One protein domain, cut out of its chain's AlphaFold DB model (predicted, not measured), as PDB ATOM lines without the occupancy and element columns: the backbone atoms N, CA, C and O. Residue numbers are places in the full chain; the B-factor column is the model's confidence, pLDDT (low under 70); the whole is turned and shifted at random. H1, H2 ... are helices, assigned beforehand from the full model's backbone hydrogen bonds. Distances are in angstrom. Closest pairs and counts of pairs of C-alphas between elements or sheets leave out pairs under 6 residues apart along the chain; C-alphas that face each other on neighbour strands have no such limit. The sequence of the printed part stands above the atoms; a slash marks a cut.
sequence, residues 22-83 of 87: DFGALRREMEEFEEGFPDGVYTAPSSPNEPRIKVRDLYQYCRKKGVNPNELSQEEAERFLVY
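What this domain is: This is residues 22 to 83 of the 87 residues of an uncharacterized protein of Bacillus cereus (UniProt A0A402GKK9). Residues 22 to 33, of which 23 to 33 belong to the helix H1, stick out at one end of a long loop, residues 36 to 54, and at its other end is a small head of two helices, H2 and H3, set at a steep tilt, with Phe 80, the last residue of H3, coming closest to Leu 58 of H2. In the head, a short antiparallel pairing joins residues 52 to 53 with 81 to 82. The 62 printed residues hold three named helices, H1, H2, H3 in chain order, and no named strand: all helix. The whole is extended, radius of gyration of the C-alphas 16.9 A, spanning 46 by 31 by 14 A.

Where its parts are: H1, residues 23 to 35, begins at C-alpha (187.398, 180.407, 186.471) and is 18.4 A long. H2, residues 55 to 65, measures 15.5 A. H3, residues 74 to 80, measures 10.5 A and ends at C-alpha (185.230, 175.527, 225.312).

How they stand to each other: H1 is apart from H2 and H3. H2 and H3 touch, closest at the C-alphas of Leu 58 and Phe 80, 6.1 A. They run opposite ways at a steep tilt of 52 degrees. Every O i to N i+4 pair is within hydrogen-bond range in H1 and H2; in H3 1 of 3 is, beside 3 of 4 O i to N i+3 pairs.

The domain as a whole: The C-alphas farthest apart, of Asp 22 and Glu 75, are 48.4 A apart. The printed part has no cut. The link from H1 to H2 is long, 19 residues. pLDDT is under 70 at residue 22 and residues 40 to 46.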
ATOM      1  N   ASP A  22     190.874 178.779 184.213       67.50
ATOM      2  CA  ASP A  22     189.536 178.889 183.675       67.50
ATOM      3  C   ASP A  22     188.576 178.945 184.872       67.50
ATOM      4  O   ASP A  22     188.300 177.941 185.533       67.50
ATOM      5  N   PHE A  23     188.166 180.159 185.250       71.88
ATOM      6  CA  PHE A  23     187.398 180.407 186.471       71.88
ATOM      7  C   PHE A  23     186.072 179.641 186.439       71.88
ATOM      8  O   PHE A  23     185.517 179.340 187.494       71.88
ATOM      9  N   GLY A  24     185.586 179.293 185.242       81.25
ATOM     10  CA  GLY A  24     184.439 178.411 185.060       81.25
ATOM     11  C   GLY A  24     184.714 176.968 185.488       81.25
ATOM     12  O   GLY A  24     183.858 176.366 186.131       81.25
ATOM     13  N   ALA A  25     185.899 176.427 185.190       82.75
ATOM     14  CA  ALA A  25     186.282 175.073 185.592       82.75
ATOM     15  C   ALA A  25     186.444 174.969 187.113       82.75
ATOM     16  O   ALA A  25     185.834 174.103 187.732       82.75
ATOM     17  N   LEU A  26     187.159 175.921 187.726       83.56
ATOM     18  CA  LEU A  26     187.321 175.966 189.182       83.56
ATOM     19  C   LEU A  26     185.971 176.103 189.897       83.56
ATOM     20  O   LEU A  26     185.727 175.446 190.903       83.56
ATOM     21  N   ARG A  27     185.076 176.942 189.367       85.12
ATOM     22  CA  ARG A  27     183.736 177.116 189.930       85.12
ATOM     23  C   ARG A  27     182.918 175.829 189.859       85.12
ATOM     24  O   ARG A  27     182.279 175.483 190.842       85.12
ATOM     25  N   ARG A  28     182.963 175.112 188.733       88.12
ATOM     26  CA  ARG A  28     182.256 173.836 188.578       88.12
ATOM     27  C   ARG A  28     182.790 172.769 189.536       88.12
ATOM     28  O   ARG A  28     181.993 172.058 190.130       88.12
ATOM     29  N   GLU A  29     184.108 172.679 189.707       87.12
ATOM     30  CA  GLU A  29     184.718 171.755 190.674       87.12
ATOM     31  C   GLU A  29     184.291 172.072 192.115       87.12
ATOM     32  O   GLU A  29     184.040 171.162 192.904       87.12
ATOM     33  N   MET A  30     184.170 173.358 192.461       84.00
ATOM     34  CA  MET A  30     183.656 173.776 193.767       84.00
ATOM     35  C   MET A  30     182.175 173.427 193.943       84.00
ATOM     36  O   MET A  30     181.809 172.909 194.991       84.00
ATOM     37  N   GLU A  31     181.345 173.671 192.926       86.31
ATOM     38  CA  GLU A  31     179.913 173.344 192.945       86.31
ATOM     39  C   GLU A  31     179.691 171.823 193.101       86.31
ATOM     40  O   GLU A  31     178.928 171.409 193.969       86.31
ATOM     41  N   GLU A  32     180.424 170.983 192.358       86.69
ATOM     42  CA  GLU A  32     180.369 169.512 192.477       86.69
ATOM     43  C   GLU A  32     180.836 169.020 193.857       86.69
ATOM     44  O   GLU A  32     180.268 168.090 194.431       86.69
ATOM     45  N   PHE A  33     181.858 169.657 194.431       83.12
ATOM     46  CA  PHE A  33     182.308 169.348 195.785       83.12
ATOM     47  C   PHE A  33     181.271 169.753 196.849       83.12
ATOM     48  O   PHE A  33     181.050 169.002 197.799       83.12
ATOM     49  N   GLU A  34     180.623 170.912 196.698       79.69
ATOM     50  CA  GLU A  34     179.571 171.421 197.592       79.69
ATOM     51  C   GLU A  34     178.285 170.578 197.550       79.69
ATOM     52  O   GLU A  34     177.620 170.450 198.577       79.69
ATOM     53  N   GLU A  35     177.961 169.923 196.428       83.75
ATOM     54  CA  GLU A  35     176.828 168.981 196.336       83.75
ATOM     55  C   GLU A  35     176.915 167.836 197.364       83.75
ATOM     56  O   GLU A  35     175.890 167.337 197.833       83.75
ATOM     57  N   GLY A  36     178.130 167.444 197.765       80.06
ATOM     58  CA  GLY A  36     178.358 166.447 198.817       80.06
ATOM     59  C   GLY A  36     178.020 166.928 200.234       80.06
ATOM     60  O   GLY A  36     177.956 166.111 201.156       80.06
ATOM     61  N   PHE A  37     177.791 168.230 200.417       79.06
ATOM     62  CA  PHE A  37     177.578 168.889 201.706       79.06
ATOM     63  C   PHE A  37     176.366 169.837 201.612       79.06
ATOM     64  O   PHE A  37     176.535 171.054 201.553       79.06
ATOM     65  N   PRO A  38     175.123 169.314 201.606       72.81
ATOM     66  CA  PRO A  38     173.910 170.100 201.343       72.81
ATOM     67  C   PRO A  38     173.611 171.187 202.390       72.81
ATOM     68  O   PRO A  38     172.817 172.090 202.132       72.81
ATOM     69  N   ASP A  39     174.221 171.108 203.572       74.19
ATOM     70  CA  ASP A  39     174.160 172.135 204.615       74.19
ATOM     71  C   ASP A  39     175.322 173.148 204.540       74.19
ATOM     72  O   ASP A  39     175.323 174.133 205.279       74.19
ATOM     73  N   GLY A  40     176.299 172.924 203.652       68.19
ATOM     74  CA  GLY A  40     177.525 173.711 203.523       68.19
ATOM     75  C   GLY A  40     178.475 173.578 204.720       68.19
ATOM     76  O   GLY A  40     179.359 174.423 204.894       68.19
ATOM     77  N   VAL A  41     178.290 172.570 205.584       67.44
ATOM     78  CA  VAL A  41     179.058 172.406 206.824       67.44
ATOM     79  C   VAL A  41     180.145 171.344 206.659       67.44
ATOM     80  O   VAL A  41     179.915 170.139 206.705       67.44
ATOM     81  N   TYR A  42     181.389 171.808 206.563       62.88
ATOM     82  CA  TYR A  42     182.582 170.962 206.478       62.88
ATOM     83  C   TYR A  42     183.093 170.551 207.860       62.88
ATOM     84  O   TYR A  42     184.134 171.021 208.324       62.88
ATOM     85  N   THR A  43     182.360 169.677 208.545       64.81
ATOM     86  CA  THR A  43     182.829 169.099 209.811       64.81
ATOM     87  C   THR A  43     182.725 167.588 209.773       64.81
ATOM     88  O   THR A  43     181.681 167.058 209.400       64.81
ATOM     89  N   ALA A  44     183.780 166.889 210.204       62.16
ATOM     90  CA  ALA A  44     183.651 165.472 210.523       62.16
ATOM     91  C   ALA A  44     182.495 165.317 211.527       62.16
ATOM     92  O   ALA A  44     182.434 166.106 212.479       62.16
ATOM     93  N   PRO A  45     181.562 164.369 211.316       57.78
ATOM     94  CA  PRO A  45     180.478 164.163 212.258       57.78
ATOM     95  C   PRO A  45     181.105 163.825 213.607       57.78
ATOM     96  O   PRO A  45     181.795 162.815 213.729       57.78
ATOM     97  N   SER A  46     180.909 164.691 214.604       63.44
ATOM     98  CA  SER A  46     181.333 164.378 215.965       63.44
ATOM     99  C   SER A  46     180.622 163.098 216.371       63.44
ATOM    100  O   SER A  46     179.392 163.019 216.252       63.44
ATOM    101  N   SER A  47     181.375 162.096 216.829       71.75
ATOM    102  CA  SER A  47     180.760 160.897 217.394       71.75
ATOM    103  C   SER A  47     179.746 161.327 218.467       71.75
ATOM    104  O   SER A  47     179.974 162.334 219.140       71.75
ATOM    105  N   PRO A  48     178.652 160.585 218.706       71.62
ATOM    106  CA  PRO A  48     177.640 160.965 219.699       71.62
ATOM    107  C   PRO A  48     178.183 161.187 221.119       71.62
ATOM    108  O   PRO A  48     177.494 161.758 221.947       71.62
ATOM    109  N   ASN A  49     179.408 160.731 221.396       74.12
ATOM    110  CA  ASN A  49     180.099 160.874 222.677       74.12
ATOM    111  C   ASN A  49     181.266 161.879 222.640       74.12
ATOM    112  O   ASN A  49     181.979 162.020 223.632       74.12
ATOM    113  N   GLU A  50     181.510 162.538 221.506       80.44
ATOM    114  CA  GLU A  50     182.593 163.507 221.351       80.44
ATOM    115  C   GLU A  50     182.110 164.927 221.660       80.44
ATOM    116  O   GLU A  50     181.039 165.338 221.203       80.44
ATOM    117  N   PRO A  51     182.898 165.712 222.416       83.38
ATOM    118  CA  PRO A  51     182.557 167.093 222.688       83.38
ATOM    119  C   PRO A  51     182.661 167.960 221.432       83.38
ATOM    120  O   PRO A  51     183.599 167.853 220.642       83.38
ATOM    121  N   ARG A  52     181.733 168.903 221.301       84.94
ATOM    122  CA  ARG A  52     181.789 169.985 220.314       84.94
ATOM    123  C   ARG A  52     182.595 171.155 220.869       84.94
ATOM    124  O   ARG A  52     182.523 171.449 222.058       84.94
ATOM    125  N   ILE A  53     183.320 171.871 220.013       87.38
ATOM    126  CA  ILE A  53     184.130 173.029 220.422       87.38
ATOM    127  C   ILE A  53     183.366 174.334 220.157       87.38
ATOM    128  O   ILE A  53     182.921 174.593 219.039       87.38
ATOM    129  N   LYS A  54     183.284 175.223 221.155       89.25
ATOM    130  CA  LYS A  54     182.830 176.619 221.007       89.25
ATOM    131  C   LYS A  54     183.919 177.478 220.357       89.25
ATOM    132  O   LYS A  54     184.550 178.311 221.005       89.25
ATOM    133  N   VAL A  55     184.129 177.288 219.052       88.38
ATOM    134  CA  VAL A  55     185.227 177.911 218.282       88.38
ATOM    135  C   VAL A  55     185.267 179.436 218.444       88.38
ATOM    136  O   VAL A  55     186.327 180.011 218.678       88.38
ATOM    137  N   ARG A  56     184.114 180.111 218.380       86.19
ATOM    138  CA  ARG A  56     184.053 181.576 218.493       86.19
ATOM    139  C   ARG A  56     184.573 182.088 219.840       86.19
ATOM    140  O   ARG A  56     185.341 183.048 219.868       86.19
ATOM    141  N   ASP A  57     184.162 181.455 220.934       92.06
ATOM    142  CA  ASP A  57     184.524 181.882 222.287       92.06
ATOM    143  C   ASP A  57     186.004 181.584 222.568       92.06
ATOM    144  O   ASP A  57     186.714 182.437 223.107       92.06
ATOM    145  N   LEU A  58     186.486 180.426 222.097       93.56
ATOM    146  CA  LEU A  58     187.898 180.037 222.119       93.56
ATOM    147  C   LEU A  58     188.779 181.099 221.446       93.56
ATOM    148  O   LEU A  58     189.694 181.637 222.070       93.56
ATOM    149  N   TYR A  59     188.473 181.475 220.201       91.12
ATOM    150  CA  TYR A  59     189.271 182.463 219.469       91.12
ATOM    151  C   TYR A  59     189.240 183.854 220.112       91.12
ATOM    152  O   TYR A  59     190.253 184.554 220.109       91.12
ATOM    153  N   GLN A  60     188.112 184.275 220.690       93.81
ATOM    154  CA  GLN A  60     188.048 185.548 221.413       93.81
ATOM    155  C   GLN A  60     188.928 185.544 222.665       93.81
ATOM    156  O   GLN A  60     189.587 186.548 222.946       93.81
ATOM    157  N   TYR A  61     188.952 184.436 223.407       96.44
ATOM    158  CA  TYR A  61     189.821 184.268 224.568       96.44
ATOM    159  C   TYR A  61     191.304 184.297 224.166       96.44
ATOM    160  O   TYR A  61     192.064 185.120 224.683       96.44
ATOM    161  N   CYS A  62     191.682 183.489 223.173       95.31
ATOM    162  CA  CYS A  62     193.022 183.457 222.586       95.31
ATOM    163  C   CYS A  62     193.482 184.850 222.135       95.31
ATOM    164  O   CYS A  62     194.557 185.308 222.517       95.31
ATOM    165  N   ARG A  63     192.625 185.588 221.416       95.00
ATOM    166  CA  ARG A  63     192.925 186.948 220.944       95.00
ATOM    167  C   ARG A  63     193.146 187.944 222.083       95.00
ATOM    168  O   ARG A  63     194.005 188.810 221.959       95.00
ATOM    169  N   LYS A  64     192.385 187.844 223.178       96.69
ATOM    170  CA  LYS A  64     192.562 188.708 224.361       96.69
ATOM    171  C   LYS A  64     193.862 188.409 225.106       96.69
ATOM    172  O   LYS A  64     194.474 189.329 225.635       96.69
ATOM    173  N   LYS A  65     194.261 187.137 225.154       95.75
ATOM    174  CA  LYS A  65     195.471 186.668 225.843       95.75
ATOM    175  C   LYS A  65     196.733 186.771 224.972       95.75
ATOM    176  O   LYS A  65     197.834 186.755 225.507       95.75
ATOM    177  N   GLY A  66     196.575 186.916 223.655       96.12
ATOM    178  CA  GLY A  66     197.684 186.985 222.703       96.12
ATOM    179  C   GLY A  66     198.356 185.633 222.457       96.12
ATOM    180  O   GLY A  66     199.550 185.604 222.188       96.12
ATOM    181  N   VAL A  67     197.605 184.533 222.573       96.31
ATOM    182  CA  VAL A  67     198.095 183.155 222.376       96.31
ATOM    183  C   VAL A  67     197.263 182.439 221.320       96.31
ATOM    184  O   VAL A  67     196.115 182.812 221.071       96.31
ATOM    185  N   ASN A  68     197.810 181.391 220.722       93.19
ATOM    186  CA  ASN A  68     197.103 180.512 219.802       93.19
ATOM    187  C   ASN A  68     196.376 179.382 220.557       93.19
ATOM    188  O   ASN A  68     196.749 179.046 221.682       93.19
ATOM    189  N   PRO A  69     195.344 178.754 219.964       90.19
ATOM    190  CA  PRO A  69     194.601 177.673 220.616       90.19
ATOM    191  C   PRO A  69     195.454 176.472 221.056       90.19
ATOM    192  O   PRO A  69     195.147 175.846 222.064       90.19
ATOM    193  N   ASN A  70     196.528 176.160 220.328       91.38
ATOM    194  CA  ASN A  70     197.470 175.081 220.648       91.38
ATOM    195  C   ASN A  70     198.430 175.416 221.804       91.38
ATOM    196  O   ASN A  70     199.157 174.538 222.257       91.38
ATOM    197  N   GLU A  71     198.446 176.666 222.264       94.56
ATOM    198  CA  GLU A  71     199.246 177.127 223.404       94.56
ATOM    199  C   GLU A  71     198.427 177.162 224.708       94.56
ATOM    200  O   GLU A  71     198.954 177.518 225.762       94.56
ATOM    201  N   LEU A  72     197.134 176.820 224.649       93.81
ATOM    202  CA  LEU A  72     196.280 176.723 225.828       93.81
ATOM    203  C   LEU A  72     196.616 175.481 226.651       93.81
ATOM    204  O   LEU A  72     196.907 174.417 226.103       93.81
ATOM    205  N   SER A  73     196.506 175.603 227.974       95.44
ATOM    206  CA  SER A  73     196.522 174.417 228.830       95.44
ATOM    207  C   SER A  73     195.264 173.577 228.599       95.44
ATOM    208  O   SER A  73     194.245 174.066 228.096       95.44
ATOM    209  N   GLN A  74     195.313 172.310 229.005       91.94
ATOM    210  CA  GLN A  74     194.161 171.423 228.897       91.94
ATOM    211  C   GLN A  74     192.947 171.990 229.653       91.94
ATOM    212  O   GLN A  74     191.849 172.033 229.101       91.94
ATOM    213  N   GLU A  75     193.145 172.534 230.857       93.62
ATOM    214  CA  GLU A  75     192.059 173.103 231.666       93.62
ATOM    215  C   GLU A  75     191.483 174.399 231.073       93.62
ATOM    216  O   GLU A  75     190.363 174.805 231.392       93.62
ATOM    217  N   GLU A  76     192.253 175.113 230.250       93.44
ATOM    218  CA  GLU A  76     191.767 176.276 229.507       93.44
ATOM    219  C   GLU A  76     190.963 175.845 228.279       93.44
ATOM    220  O   GLU A  76     189.888 176.394 228.041       93.44
ATOM    221  N   ALA A  77     191.445 174.841 227.542       90.88
ATOM    222  CA  ALA A  77     190.776 174.298 226.364       90.88
ATOM    223  C   ALA A  77     189.432 173.627 226.707       90.88
ATOM    224  O   ALA A  77     188.440 173.839 226.005       90.88
ATOM    225  N   GLU A  78     189.369 172.884 227.818       91.94
ATOM    226  CA  GLU A  78     188.169 172.166 228.278       91.94
ATOM    227  C   GLU A  78     186.958 173.085 228.500       91.94
ATOM    228  O   GLU A  78     185.819 172.677 228.282       91.94
ATOM    229  N   ARG A  79     187.176 174.363 228.834       93.38
ATOM    230  CA  ARG A  79     186.096 175.356 229.038       93.38
ATOM    231  C   ARG A  79     185.289 175.634 227.772       93.38
ATOM    232  O   ARG A  79     184.180 176.164 227.850       93.38
ATOM    233  N   PHE A  80     185.859 175.323 226.611       92.94
ATOM    234  CA  PHE A  80     185.230 175.527 225.312       92.94
ATOM    235  C   PHE A  80     184.597 174.246 224.764       92.94
ATOM    236  O   PHE A  80     183.996 174.298 223.691       92.94
ATOM    237  N   LEU A  81     184.698 173.122 225.476       90.00
ATOM    238  CA  LEU A  81     184.085 171.855 225.095       90.00
ATOM    239  C   LEU A  81     182.635 171.780 225.588       90.00
ATOM    240  O   LEU A  81     182.323 172.111 226.729       90.00
ATOM    241  N   VAL A  82     181.739 171.344 224.707       86.75
ATOM    242  CA  VAL A  82     180.336 171.038 224.997       86.75
ATOM    243  C   VAL A  82     180.142 169.563 224.733       86.75
ATOM    244  O   VAL A  82     180.130 169.135 223.579       86.75
ATOM    245  N   TYR A  83     180.013 168.787 225.797       83.88
ATOM    246  CA  TYR A  83     179.670 167.384 225.671       83.88
ATOM    247  C   TYR A  83     178.192 167.286 225.288       83.88
ATOM    248  O   TYR A  83     177.384 167.999 225.882       83.88
TER     249      TYR A  83